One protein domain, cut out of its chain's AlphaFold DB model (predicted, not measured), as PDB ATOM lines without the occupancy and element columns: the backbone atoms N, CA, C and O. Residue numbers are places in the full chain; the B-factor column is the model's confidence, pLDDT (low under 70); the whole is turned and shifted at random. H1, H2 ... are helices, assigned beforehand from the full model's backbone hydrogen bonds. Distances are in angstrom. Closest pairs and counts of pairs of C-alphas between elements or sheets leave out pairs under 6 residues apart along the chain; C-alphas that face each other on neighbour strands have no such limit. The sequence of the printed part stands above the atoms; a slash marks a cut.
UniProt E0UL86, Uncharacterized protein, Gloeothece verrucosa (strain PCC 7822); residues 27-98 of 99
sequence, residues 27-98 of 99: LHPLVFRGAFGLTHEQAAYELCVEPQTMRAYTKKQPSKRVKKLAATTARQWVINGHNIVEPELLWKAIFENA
ATOM      1  N   LEU A  27     -19.115  12.648 -28.159       96.56
ATOM      2  CA  LEU A  27     -19.079  11.506 -27.259       96.56
ATOM      3  C   LEU A  27     -17.736  10.805 -27.384       96.56
ATOM      4  O   LEU A  27     -17.270  10.503 -28.480       96.56
ATOM      5  N   HIS A  28     -17.095  10.512 -26.257       97.06
ATOM      6  CA  HIS A  28     -15.874   9.724 -26.302       97.06
ATOM      7  C   HIS A  28     -16.196   8.281 -26.761       97.06
ATOM      8  O   HIS A  28     -17.092   7.659 -26.190       97.06
ATOM      9  N   PRO A  29     -15.464   7.690 -27.724       97.62
ATOM     10  CA  PRO A  29     -15.717   6.336 -28.235       97.62
ATOM     11  C   PRO A  29     -15.769   5.244 -27.166       97.62
ATOM     12  O   PRO A  29     -16.553   4.308 -27.268       97.62
ATOM     13  N   LEU A  30     -14.963   5.375 -26.110       97.56
ATOM     14  CA  LEU A  30     -15.007   4.439 -24.981       97.56
ATOM     15  C   LEU A  30     -16.287   4.565 -24.143       97.56
ATOM     16  O   LEU A  30     -16.738   3.567 -23.594       97.56
ATOM     17  N   VAL A  31     -16.878   5.762 -24.071       97.50
ATOM     18  CA  VAL A  31     -18.169   5.981 -23.400       97.50
ATOM     19  C   VAL A  31     -19.283   5.365 -24.241       97.50
ATOM     20  O   VAL A  31     -20.098   4.635 -23.697       97.50
ATOM     21  N   PHE A  32     -19.265   5.564 -25.567       97.88
ATOM     22  CA  PHE A  32     -20.163   4.858 -26.492       97.88
ATOM     23  C   PHE A  32     -20.067   3.336 -26.319       97.88
ATOM     24  O   PHE A  32     -21.075   2.671 -26.106       97.88
ATOM     25  N   ARG A  33     -18.842   2.796 -26.329       97.75
ATOM     26  CA  ARG A  33     -18.588   1.367 -26.131       97.75
ATOM     27  C   ARG A  33     -19.208   0.854 -24.828       97.75
ATOM     28  O   ARG A  33     -19.924  -0.139 -24.860       97.75
ATOM     29  N   GLY A  34     -18.911   1.507 -23.702       97.00
ATOM     30  CA  GLY A  34     -19.409   1.099 -22.385       97.00
ATOM     31  C   GLY A  34     -20.929   1.196 -22.284       97.00
ATOM     32  O   GLY A  34     -21.584   0.225 -21.921       97.00
ATOM     33  N   ALA A  35     -21.500   2.321 -22.720       96.62
ATOM     34  CA  ALA A  35     -22.934   2.576 -22.633       96.62
ATOM     35  C   ALA A  35     -23.788   1.516 -23.340       96.62
ATOM     36  O   ALA A  35     -24.867   1.184 -22.857       96.62
ATOM     37  N   PHE A  36     -23.303   0.969 -24.455       97.44
ATOM     38  CA  PHE A  36     -24.007  -0.051 -25.233       97.44
ATOM     39  C   PHE A  36     -23.434  -1.467 -25.059       97.44
ATOM     40  O   PHE A  36     -23.807  -2.370 -25.803       97.44
ATOM     41  N   GLY A  37     -22.530  -1.682 -24.095       96.88
ATOM     42  CA  GLY A  37     -21.969  -3.006 -23.798       96.88
ATOM     43  C   GLY A  37     -21.180  -3.635 -24.951       96.88
ATOM     44  O   GLY A  37     -21.171  -4.855 -25.098       96.88
ATOM     45  N   LEU A  38     -20.540  -2.819 -25.789       97.31
ATOM     46  CA  LEU A  38     -19.818  -3.283 -26.971       97.31
ATOM     47  C   LEU A  38     -18.398  -3.753 -26.633       97.31
ATOM     48  O   LEU A  38     -17.742  -3.250 -25.714       97.31
ATOM     49  N   THR A  39     -17.851  -4.654 -27.448       97.12
ATOM     50  CA  THR A  39     -16.404  -4.910 -27.464       97.12
ATOM     51  C   THR A  39     -15.648  -3.778 -28.169       97.12
ATOM     52  O   THR A  39     -16.238  -2.888 -28.791       97.12
ATOM     53  N   HIS A  40     -14.312  -3.790 -28.094       96.38
ATOM     54  CA  HIS A  40     -13.503  -2.830 -28.854       96.38
ATOM     55  C   HIS A  40     -13.708  -2.996 -30.361       96.38
ATOM     56  O   HIS A  40     -13.732  -2.004 -31.075       96.38
ATOM     57  N   GLU A  41     -13.860  -4.231 -30.830       97.62
ATOM     58  CA  GLU A  41     -14.037  -4.592 -32.233       97.62
ATOM     59  C   GLU A  41     -15.400  -4.131 -32.753       97.62
ATOM     60  O   GLU A  41     -15.468  -3.494 -33.799       97.62
ATOM     61  N   GLN A  42     -16.469  -4.382 -31.990       98.06
ATOM     62  CA  GLN A  42     -17.815  -3.926 -32.336       98.06
ATOM     63  C   GLN A  42     -17.876  -2.402 -32.391       98.06
ATOM     64  O   GLN A  42     -18.282  -1.833 -33.397       98.06
ATOM     65  N   ALA A  43     -17.394  -1.716 -31.352       97.69
ATOM     66  CA  ALA A  43     -17.388  -0.258 -31.357       97.69
ATOM     67  C   ALA A  43     -16.486   0.314 -32.466       97.69
ATOM     68  O   ALA A  43     -16.757   1.391 -32.986       97.69
ATOM     69  N   ALA A  44     -15.397  -0.373 -32.825       97.75
ATOM     70  CA  ALA A  44     -14.514   0.051 -33.905       97.75
ATOM     71  C   ALA A  44     -15.214  -0.032 -35.266       97.75
ATOM     72  O   ALA A  44     -15.147   0.925 -36.036       97.75
ATOM     73  N   TYR A  45     -15.943  -1.125 -35.507       98.00
ATOM     74  CA  TYR A  45     -16.786  -1.305 -36.684       98.00
ATOM     75  C   TYR A  45     -17.840  -0.192 -36.796       98.00
ATOM     76  O   TYR A  45     -17.881   0.510 -37.803       98.00
ATOM     77  N   GLU A  46     -18.607   0.054 -35.729       97.62
ATOM     78  CA  GLU A  46     -19.668   1.077 -35.716       97.62
ATOM     79  C   GLU A  46     -19.147   2.509 -35.902       97.62
ATOM     80  O   GLU A  46     -19.846   3.382 -36.417       97.62
ATOM     81  N   LEU A  47     -17.910   2.775 -35.473       97.44
ATOM     82  CA  LEU A  47     -17.282   4.093 -35.589       97.44
ATOM     83  C   LEU A  47     -16.311   4.199 -36.767       97.44
ATOM     84  O   LEU A  47     -15.594   5.198 -36.863       97.44
ATOM     85  N   CYS A  48     -16.277   3.202 -37.654       96.69
ATOM     86  CA  CYS A  48     -15.392   3.153 -38.819       96.69
ATOM     87  C   CYS A  48     -13.925   3.476 -38.472       96.69
ATOM     88  O   CYS A  48     -13.268   4.273 -39.147       96.69
ATOM     89  N   VAL A  49     -13.414   2.890 -37.387       96.56
ATOM     90  CA  VAL A  49     -12.004   2.978 -36.982       96.56
ATOM     91  C   VAL A  49     -11.404   1.585 -36.876       96.56
ATOM     92  O   VAL A  49     -12.106   0.597 -36.704       96.56
ATOM     93  N   GLU A  50     -10.079   1.501 -36.911       96.94
ATOM     94  CA  GLU A  50      -9.394   0.235 -36.658       96.94
ATOM     95  C   GLU A  50      -9.563  -0.219 -35.191       96.94
ATOM     96  O   GLU A  50      -9.461   0.615 -34.278       96.94
ATOM     97  N   PRO A  51      -9.714  -1.528 -34.906       95.31
ATOM     98  CA  PRO A  51      -9.811  -2.042 -33.534       95.31
ATOM     99  C   PRO A  51      -8.640  -1.617 -32.636       95.31
ATOM    100  O   PRO A  51      -8.823  -1.274 -31.465       95.31
ATOM    101  N   GLN A  52      -7.425  -1.566 -33.191       96.12
ATOM    102  CA  GLN A  52      -6.235  -1.078 -32.486       96.12
ATOM    103  C   GLN A  52      -6.341   0.403 -32.095       96.12
ATOM    104  O   GLN A  52      -5.909   0.792 -31.009       96.12
ATOM    105  N   THR A  53      -6.972   1.220 -32.941       96.25
ATOM    106  CA  THR A  53      -7.228   2.638 -32.668       96.25
ATOM    107  C   THR A  53      -8.226   2.784 -31.525       96.25
ATOM    108  O   THR A  53      -7.987   3.574 -30.613       96.25
ATOM    109  N   MET A  54      -9.286   1.967 -31.508       97.19
ATOM    110  CA  MET A  54     -10.244   1.951 -30.401       97.19
ATOM    111  C   MET A  54      -9.569   1.613 -29.063       97.19
ATOM    112  O   MET A  54      -9.780   2.304 -28.068       97.19
ATOM    113  N   ARG A  55      -8.705   0.588 -29.031       96.06
ATOM    114  CA  ARG A  55      -7.935   0.217 -27.824       96.06
ATOM    115  C   ARG A  55      -6.998   1.341 -27.367       96.06
ATOM    116  O   ARG A  55      -6.844   1.577 -26.165       96.06
ATOM    117  N   ALA A  56      -6.394   2.066 -28.311       96.75
ATOM    118  CA  ALA A  56      -5.482   3.168 -28.018       96.75
ATOM    119  C   ALA A  56      -6.164   4.367 -27.337       96.75
ATOM    120  O   ALA A  56      -5.479   5.122 -26.645       96.75
ATOM    121  N   TYR A  57      -7.489   4.531 -27.456       96.06
ATOM    122  CA  TYR A  57      -8.218   5.629 -26.806       96.06
ATOM    123  C   TYR A  57      -8.222   5.575 -25.273       96.06
ATOM    124  O   TYR A  57      -8.615   6.534 -24.622       96.06
ATOM    125  N   THR A  58      -7.728   4.490 -24.674       92.50
ATOM    126  CA  THR A  58      -7.436   4.429 -23.231       92.50
ATOM    127  C   THR A  58      -6.286   5.351 -22.817       92.50
ATOM    128  O   THR A  58      -6.189   5.736 -21.656       92.50
ATOM    129  N   LYS A  59      -5.403   5.696 -23.762       94.31
ATOM    130  CA  LYS A  59      -4.201   6.518 -23.544       94.31
ATOM    131  C   LYS A  59      -4.112   7.719 -24.488       94.31
ATOM    132  O   LYS A  59      -3.277   8.594 -24.281       94.31
ATOM    133  N   LYS A  60      -4.920   7.751 -25.551       94.44
ATOM    134  CA  LYS A  60      -4.904   8.779 -26.598       94.44
ATOM    135  C   LYS A  60      -6.261   9.458 -26.717       94.44
ATOM    136  O   LYS A  60      -7.292   8.810 -26.594       94.44
ATOM    137  N   GLN A  61      -6.254  10.747 -27.045       94.94
ATOM    138  CA  GLN A  61      -7.488  11.476 -27.318       94.94
ATOM    139  C   GLN A  61      -8.013  11.159 -28.733       94.94
ATOM    140  O   GLN A  61      -7.243  11.250 -29.695       94.94
ATOM    141  N   PRO A  62      -9.302  10.808 -28.893       96.56
ATOM    142  CA  PRO A  62      -9.920  10.656 -30.201       96.56
ATOM    143  C   PRO A  62     -10.030  12.002 -30.908       96.56
ATOM    144  O   PRO A  62     -10.212  13.046 -30.276       96.56
ATOM    145  N   SER A  63      -9.988  11.970 -32.239       96.81
ATOM    146  CA  SER A  63     -10.220  13.170 -33.038       96.81
ATOM    147  C   SER A  63     -11.655  13.680 -32.873       96.81
ATOM    148  O   SER A  63     -12.586  12.910 -32.619       96.81
ATOM    149  N   LYS A  64     -11.849  14.984 -33.107       96.12
ATOM    150  CA  LYS A  64     -13.172  15.628 -33.082       96.12
ATOM    151  C   LYS A  64     -14.184  14.911 -33.984       96.12
ATOM    152  O   LYS A  64     -15.331  14.707 -33.607       96.12
ATOM    153  N   ARG A  65     -13.737  14.461 -35.163       97.19
ATOM    154  CA  ARG A  65     -14.563  13.704 -36.116       97.19
ATOM    155  C   ARG A  65     -15.091  12.406 -35.506       97.19
ATOM    156  O   ARG A  65     -16.279  12.131 -35.622       97.19
ATOM    157  N   VAL A  66     -14.226  11.630 -34.853       97.56
ATOM    158  CA  VAL A  66     -14.619  10.352 -34.242       97.56
ATOM    159  C   VAL A  66     -15.562  10.589 -33.058       97.56
ATOM    160  O   VAL A  66     -16.538   9.859 -32.912       97.56
ATOM    161  N   LYS A  67     -15.341  11.644 -32.260       97.62
ATOM    162  CA  LYS A  67     -16.249  12.000 -31.157       97.62
ATOM    163  C   LYS A  67     -17.656  12.369 -31.636       97.62
ATOM    164  O   LYS A  67     -18.645  11.916 -31.063       97.62
ATOM    165  N   LYS A  68     -17.751  13.155 -32.713       97.38
ATOM    166  CA  LYS A  68     -19.033  13.503 -33.348       97.38
ATOM    167  C   LYS A  68     -19.735  12.294 -33.956       97.38
ATOM    168  O   LYS A  68     -20.961  12.192 -33.881       97.38
ATOM    169  N   LEU A  69     -18.969  11.380 -34.553       97.88
ATOM    170  CA  LEU A  69     -19.514  10.134 -35.084       97.88
ATOM    171  C   LEU A  69     -20.105   9.288 -33.955       97.88
ATOM    172  O   LEU A  69     -21.272   8.935 -34.035       97.88
ATOM    173  N   ALA A  70     -19.365   9.084 -32.862       98.12
ATOM    174  CA  ALA A  70     -19.860   8.355 -31.696       98.12
ATOM    175  C   ALA A  70     -21.146   8.959 -31.121       98.12
ATOM    176  O   ALA A  70     -22.085   8.223 -30.825       98.12
ATOM    177  N   ALA A  71     -21.231  10.288 -31.015       97.50
ATOM    178  CA  ALA A  71     -22.447  10.956 -30.558       97.50
ATOM    179  C   ALA A  71     -23.627  10.751 -31.523       97.50
ATOM    180  O   ALA A  71     -24.754  10.506 -31.097       97.50
ATOM    181  N   THR A  72     -23.373  10.818 -32.832       97.62
ATOM    182  CA  THR A  72     -24.400  10.605 -33.861       97.62
ATOM    183  C   THR A  72     -24.913   9.171 -33.859       97.62
ATOM    184  O   THR A  72     -26.127   8.971 -33.840       97.62
ATOM    185  N   THR A  73     -24.014   8.189 -33.810       97.75
ATOM    186  CA  THR A  73     -24.375   6.772 -33.729       97.75
ATOM    187  C   THR A  73     -25.141   6.484 -32.439       97.75
ATOM    188  O   THR A  73     -26.205   5.873 -32.484       97.75
ATOM    189  N   ALA A  74     -24.685   7.013 -31.295       97.25
ATOM    190  CA  ALA A  74     -25.391   6.878 -30.021       97.25
ATOM    191  C   ALA A  74     -26.825   7.421 -30.092       97.25
ATOM    192  O   ALA A  74     -27.757   6.725 -29.697       97.25
ATOM    193  N   ARG A  75     -27.023   8.631 -30.636       96.44
ATOM    194  CA  ARG A  75     -28.361   9.212 -30.842       96.44
ATOM    195  C   ARG A  75     -29.268   8.284 -31.636       96.44
ATOM    196  O   ARG A  75     -30.382   8.007 -31.200       96.44
ATOM    197  N   GLN A  76     -28.789   7.808 -32.783       96.88
ATOM    198  CA  GLN A  76     -29.557   6.913 -33.646       96.88
ATOM    199  C   GLN A  76     -29.941   5.631 -32.908       96.88
ATOM    200  O   GLN A  76     -31.093   5.214 -32.964       96.88
ATOM    201  N   TRP A  77     -29.013   5.044 -32.158       97.00
ATOM    202  CA  TRP A  77     -29.261   3.823 -31.398       97.00
ATOM    203  C   TRP A  77     -30.299   4.022 -30.295       97.00
ATOM    204  O   TRP A  77     -31.219   3.214 -30.175       97.00
ATOM    205  N   VAL A  78     -30.216   5.122 -29.541       95.62
ATOM    206  CA  VAL A  78     -31.219   5.462 -28.519       95.62
ATOM    207  C   VAL A  78     -32.604   5.653 -29.144       95.62
ATOM    208  O   VAL A  78     -33.589   5.146 -28.605       95.62
ATOM    209  N   ILE A  79     -32.690   6.352 -30.282       92.25
ATOM    210  CA  ILE A  79     -33.950   6.582 -31.008       92.25
ATOM    211  C   ILE A  79     -34.536   5.261 -31.519       92.25
ATOM    212  O   ILE A  79     -35.734   5.028 -31.376       92.25
ATOM    213  N   ASN A  80     -33.691   4.373 -32.040       94.12
ATOM    214  CA  ASN A  80     -34.086   3.059 -32.546       94.12
ATOM    215  C   ASN A  80     -34.406   2.048 -31.431       94.12
ATOM    216  O   ASN A  80     -34.786   0.917 -31.721       94.12
ATOM    217  N   GLY A  81     -34.254   2.430 -30.159       92.44
ATOM    218  CA  GLY A  81     -34.561   1.564 -29.024       92.44
ATOM    219  C   GLY A  81     -33.520   0.474 -28.769       92.44
ATOM    220  O   GLY A  81     -33.861  -0.547 -28.173       92.44
ATOM    221  N   HIS A  82     -32.266   0.673 -29.189       94.19
ATOM    222  CA  HIS A  82     -31.179  -0.219 -28.786       94.19
ATOM    223  C   HIS A  82     -31.041  -0.261 -27.265       94.19
ATOM    224  O   HIS A  82     -31.228   0.743 -26.571       94.19
ATOM    225  N   ASN A  83     -30.676  -1.439 -26.762       92.50
ATOM    226  CA  ASN A  83     -30.456  -1.641 -25.341       92.50
ATOM    227  C   ASN A  83     -29.262  -0.811 -24.854       92.50
ATOM    228  O   ASN A  83     -28.173  -0.898 -25.422       92.50
ATOM    229  N   ILE A  84     -29.469  -0.041 -23.789       94.50
ATOM    230  CA  ILE A  84     -28.419   0.729 -23.122       94.50
ATOM    231  C   ILE A  84     -28.043  -0.046 -21.864       94.50
ATOM    232  O   ILE A  84     -28.873  -0.215 -20.979       94.50
ATOM    233  N   VAL A  85     -26.804  -0.522 -21.801       94.44
ATOM    234  CA  VAL A  85     -26.292  -1.340 -20.693       94.44
ATOM    235  C   VAL A  85     -25.848  -0.462 -19.526       94.44
ATOM    236  O   VAL A  85     -26.136  -0.771 -18.377       94.44
ATOM    237  N   GLU A  86     -25.185   0.659 -19.820       94.25
ATOM    238  CA  GLU A  86     -24.692   1.600 -18.808       94.25
ATOM    239  C   GLU A  86     -25.242   3.012 -19.081       94.25
ATOM    240  O   GLU A  86     -24.545   3.871 -19.634       94.25
ATOM    241  N   PRO A  87     -26.511   3.288 -18.725       92.69
ATOM    242  CA  PRO A  87     -27.150   4.575 -19.010       92.69
ATOM    243  C   PRO A  87     -26.477   5.758 -18.301       92.69
ATOM    244  O   PRO A  87     -26.487   6.877 -18.815       92.69
ATOM    245  N   GLU A  88     -25.828   5.526 -17.161       93.44
ATOM    246  CA  GLU A  88     -25.096   6.554 -16.412       93.44
ATOM    247  C   GLU A  88     -23.948   7.173 -17.222       93.44
ATOM    248  O   GLU A  88     -23.727   8.384 -17.150       93.44
ATOM    249  N   LEU A  89     -23.262   6.372 -18.050       94.25
ATOM    250  CA  LEU A  89     -22.179   6.839 -18.918       94.25
ATOM    251  C   LEU A  89     -22.676   7.847 -19.960       94.25
ATOM    252  O   LEU A  89     -22.050   8.889 -20.171       94.25
ATOM    253  N   LEU A  90     -23.815   7.553 -20.594       92.50
ATOM    254  CA  LEU A  90     -24.444   8.467 -21.548       92.50
ATOM    255  C   LEU A  90     -24.997   9.705 -20.853       92.50
ATOM    256  O   LEU A  90     -24.801  10.810 -21.351       92.50
ATOM    257  N   TRP A  91     -25.659   9.541 -19.707       93.75
ATOM    258  CA  TRP A  91     -26.212  10.670 -18.966       93.75
ATOM    259  C   TRP A  91     -25.129  11.656 -18.531       93.75
ATOM    260  O   TRP A  91     -25.278  12.860 -18.738       93.75
ATOM    261  N   LYS A  92     -24.008  11.151 -18.005       92.25
ATOM    262  CA  LYS A  92     -22.851  11.974 -17.653       92.25
ATOM    263  C   LYS A  92     -22.312  12.729 -18.867       92.25
ATOM    264  O   LYS A  92     -22.111  13.935 -18.780       92.25
ATOM    265  N   ALA A  93     -22.146  12.052 -20.004       92.00
ATOM    266  CA  ALA A  93     -21.667  12.694 -21.224       92.00
ATOM    267  C   ALA A  93     -22.618  13.793 -21.725       92.00
ATOM    268  O   ALA A  93     -22.155  14.851 -22.140       92.00
ATOM    269  N   ILE A  94     -23.934  13.575 -21.667       90.69
ATOM    270  CA  ILE A  94     -24.929  14.592 -22.036       90.69
ATOM    271  C   ILE A  94     -24.828  15.800 -21.100       90.69
ATOM    272  O   ILE A  94     -24.773  16.929 -21.573       90.69
ATOM    273  N   PHE A  95     -24.770  15.566 -19.788       87.00
ATOM    274  CA  PHE A  95     -24.703  16.632 -18.790       87.00
ATOM    275  C   PHE A  95     -23.421  17.468 -18.917       87.00
ATOM    276  O   PHE A  95     -23.473  18.690 -18.844       87.00
ATOM    277  N   GLU A  96     -22.279  16.824 -19.168       84.12
ATOM    278  CA  GLU A  96     -20.994  17.505 -19.370       84.12
ATOM    279  C   GLU A  96     -20.924  18.309 -20.681       84.12
ATOM    280  O   GLU A  96     -20.151  19.255 -20.755       84.12
ATOM    281  N   ASN A  97     -21.717  17.958 -21.702       69.50
ATOM    282  CA  ASN A  97     -21.801  18.706 -22.967       69.50
ATOM    283  C   ASN A  97     -22.828  19.856 -22.929       69.50
ATOM    284  O   ASN A  97     -22.852  20.668 -23.846       69.50
ATOM    285  N   ALA A  98     -23.703  19.917 -21.919       58.56
ATOM    286  CA  ALA A  98     -24.785  20.903 -21.836       58.56
ATOM    287  C   ALA A  98     -24.358  22.263 -21.230       58.56
ATOM    288  O   ALA A  98     -25.217  23.110 -20.966       58.56
TER     289      ALA A  98
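Overview. This is residues 27 to 98 of the 99 residues of an uncharacterized protein of Gloeothece verrucosa (strain PCC 7822) (UniProt E0UL86). Short helix H1 is the core of a rounded body; H2, the long H4 and H5 pack on it, and H3 packs on H2, apart from H5. The printed part has 72 residues with five named helices, H1 to H5 in order, and is all helix. It is compact, with a radius of gyration of the C-alphas of 11.2 A and spans of 28 by 23 by 18 A.

Arrangement. The hub H1, residues 29 to 35, touches H2, residues 40 to 46, about perpendicular at 79 degrees; their closest C-alphas, Arg 33 and Ala 43, are 5.6 A apart. H2 touches H3, residues 51 to 56, closest at C-alphas 41 and 51, 5.1 A. H4, residues 64 to 79, touches H1 at a shallow tilt of 23 degrees, the same way, closest at C-alphas 70 and 29, 5.8 A. H5, residues 87 to 97, touches H1 at a steep tilt of 43 degrees, opposite ways, closest at C-alphas 89 and 35, 5.7 A. In the five helices every O i to N i+4 pair is within hydrogen-bond range.

Along the chain. H1 begins at C-alpha 29 (-15.717, 6.336, -28.235); H5 ends at C-alpha 97 (-21.801, 18.706, -22.967). H4 measures 22.8 A from first to last C-alpha, H5 15.6 A.

Size, cuts and confidence. The printed part has no cut and no long link. Residues 97 to 98 are under pLDDT 70.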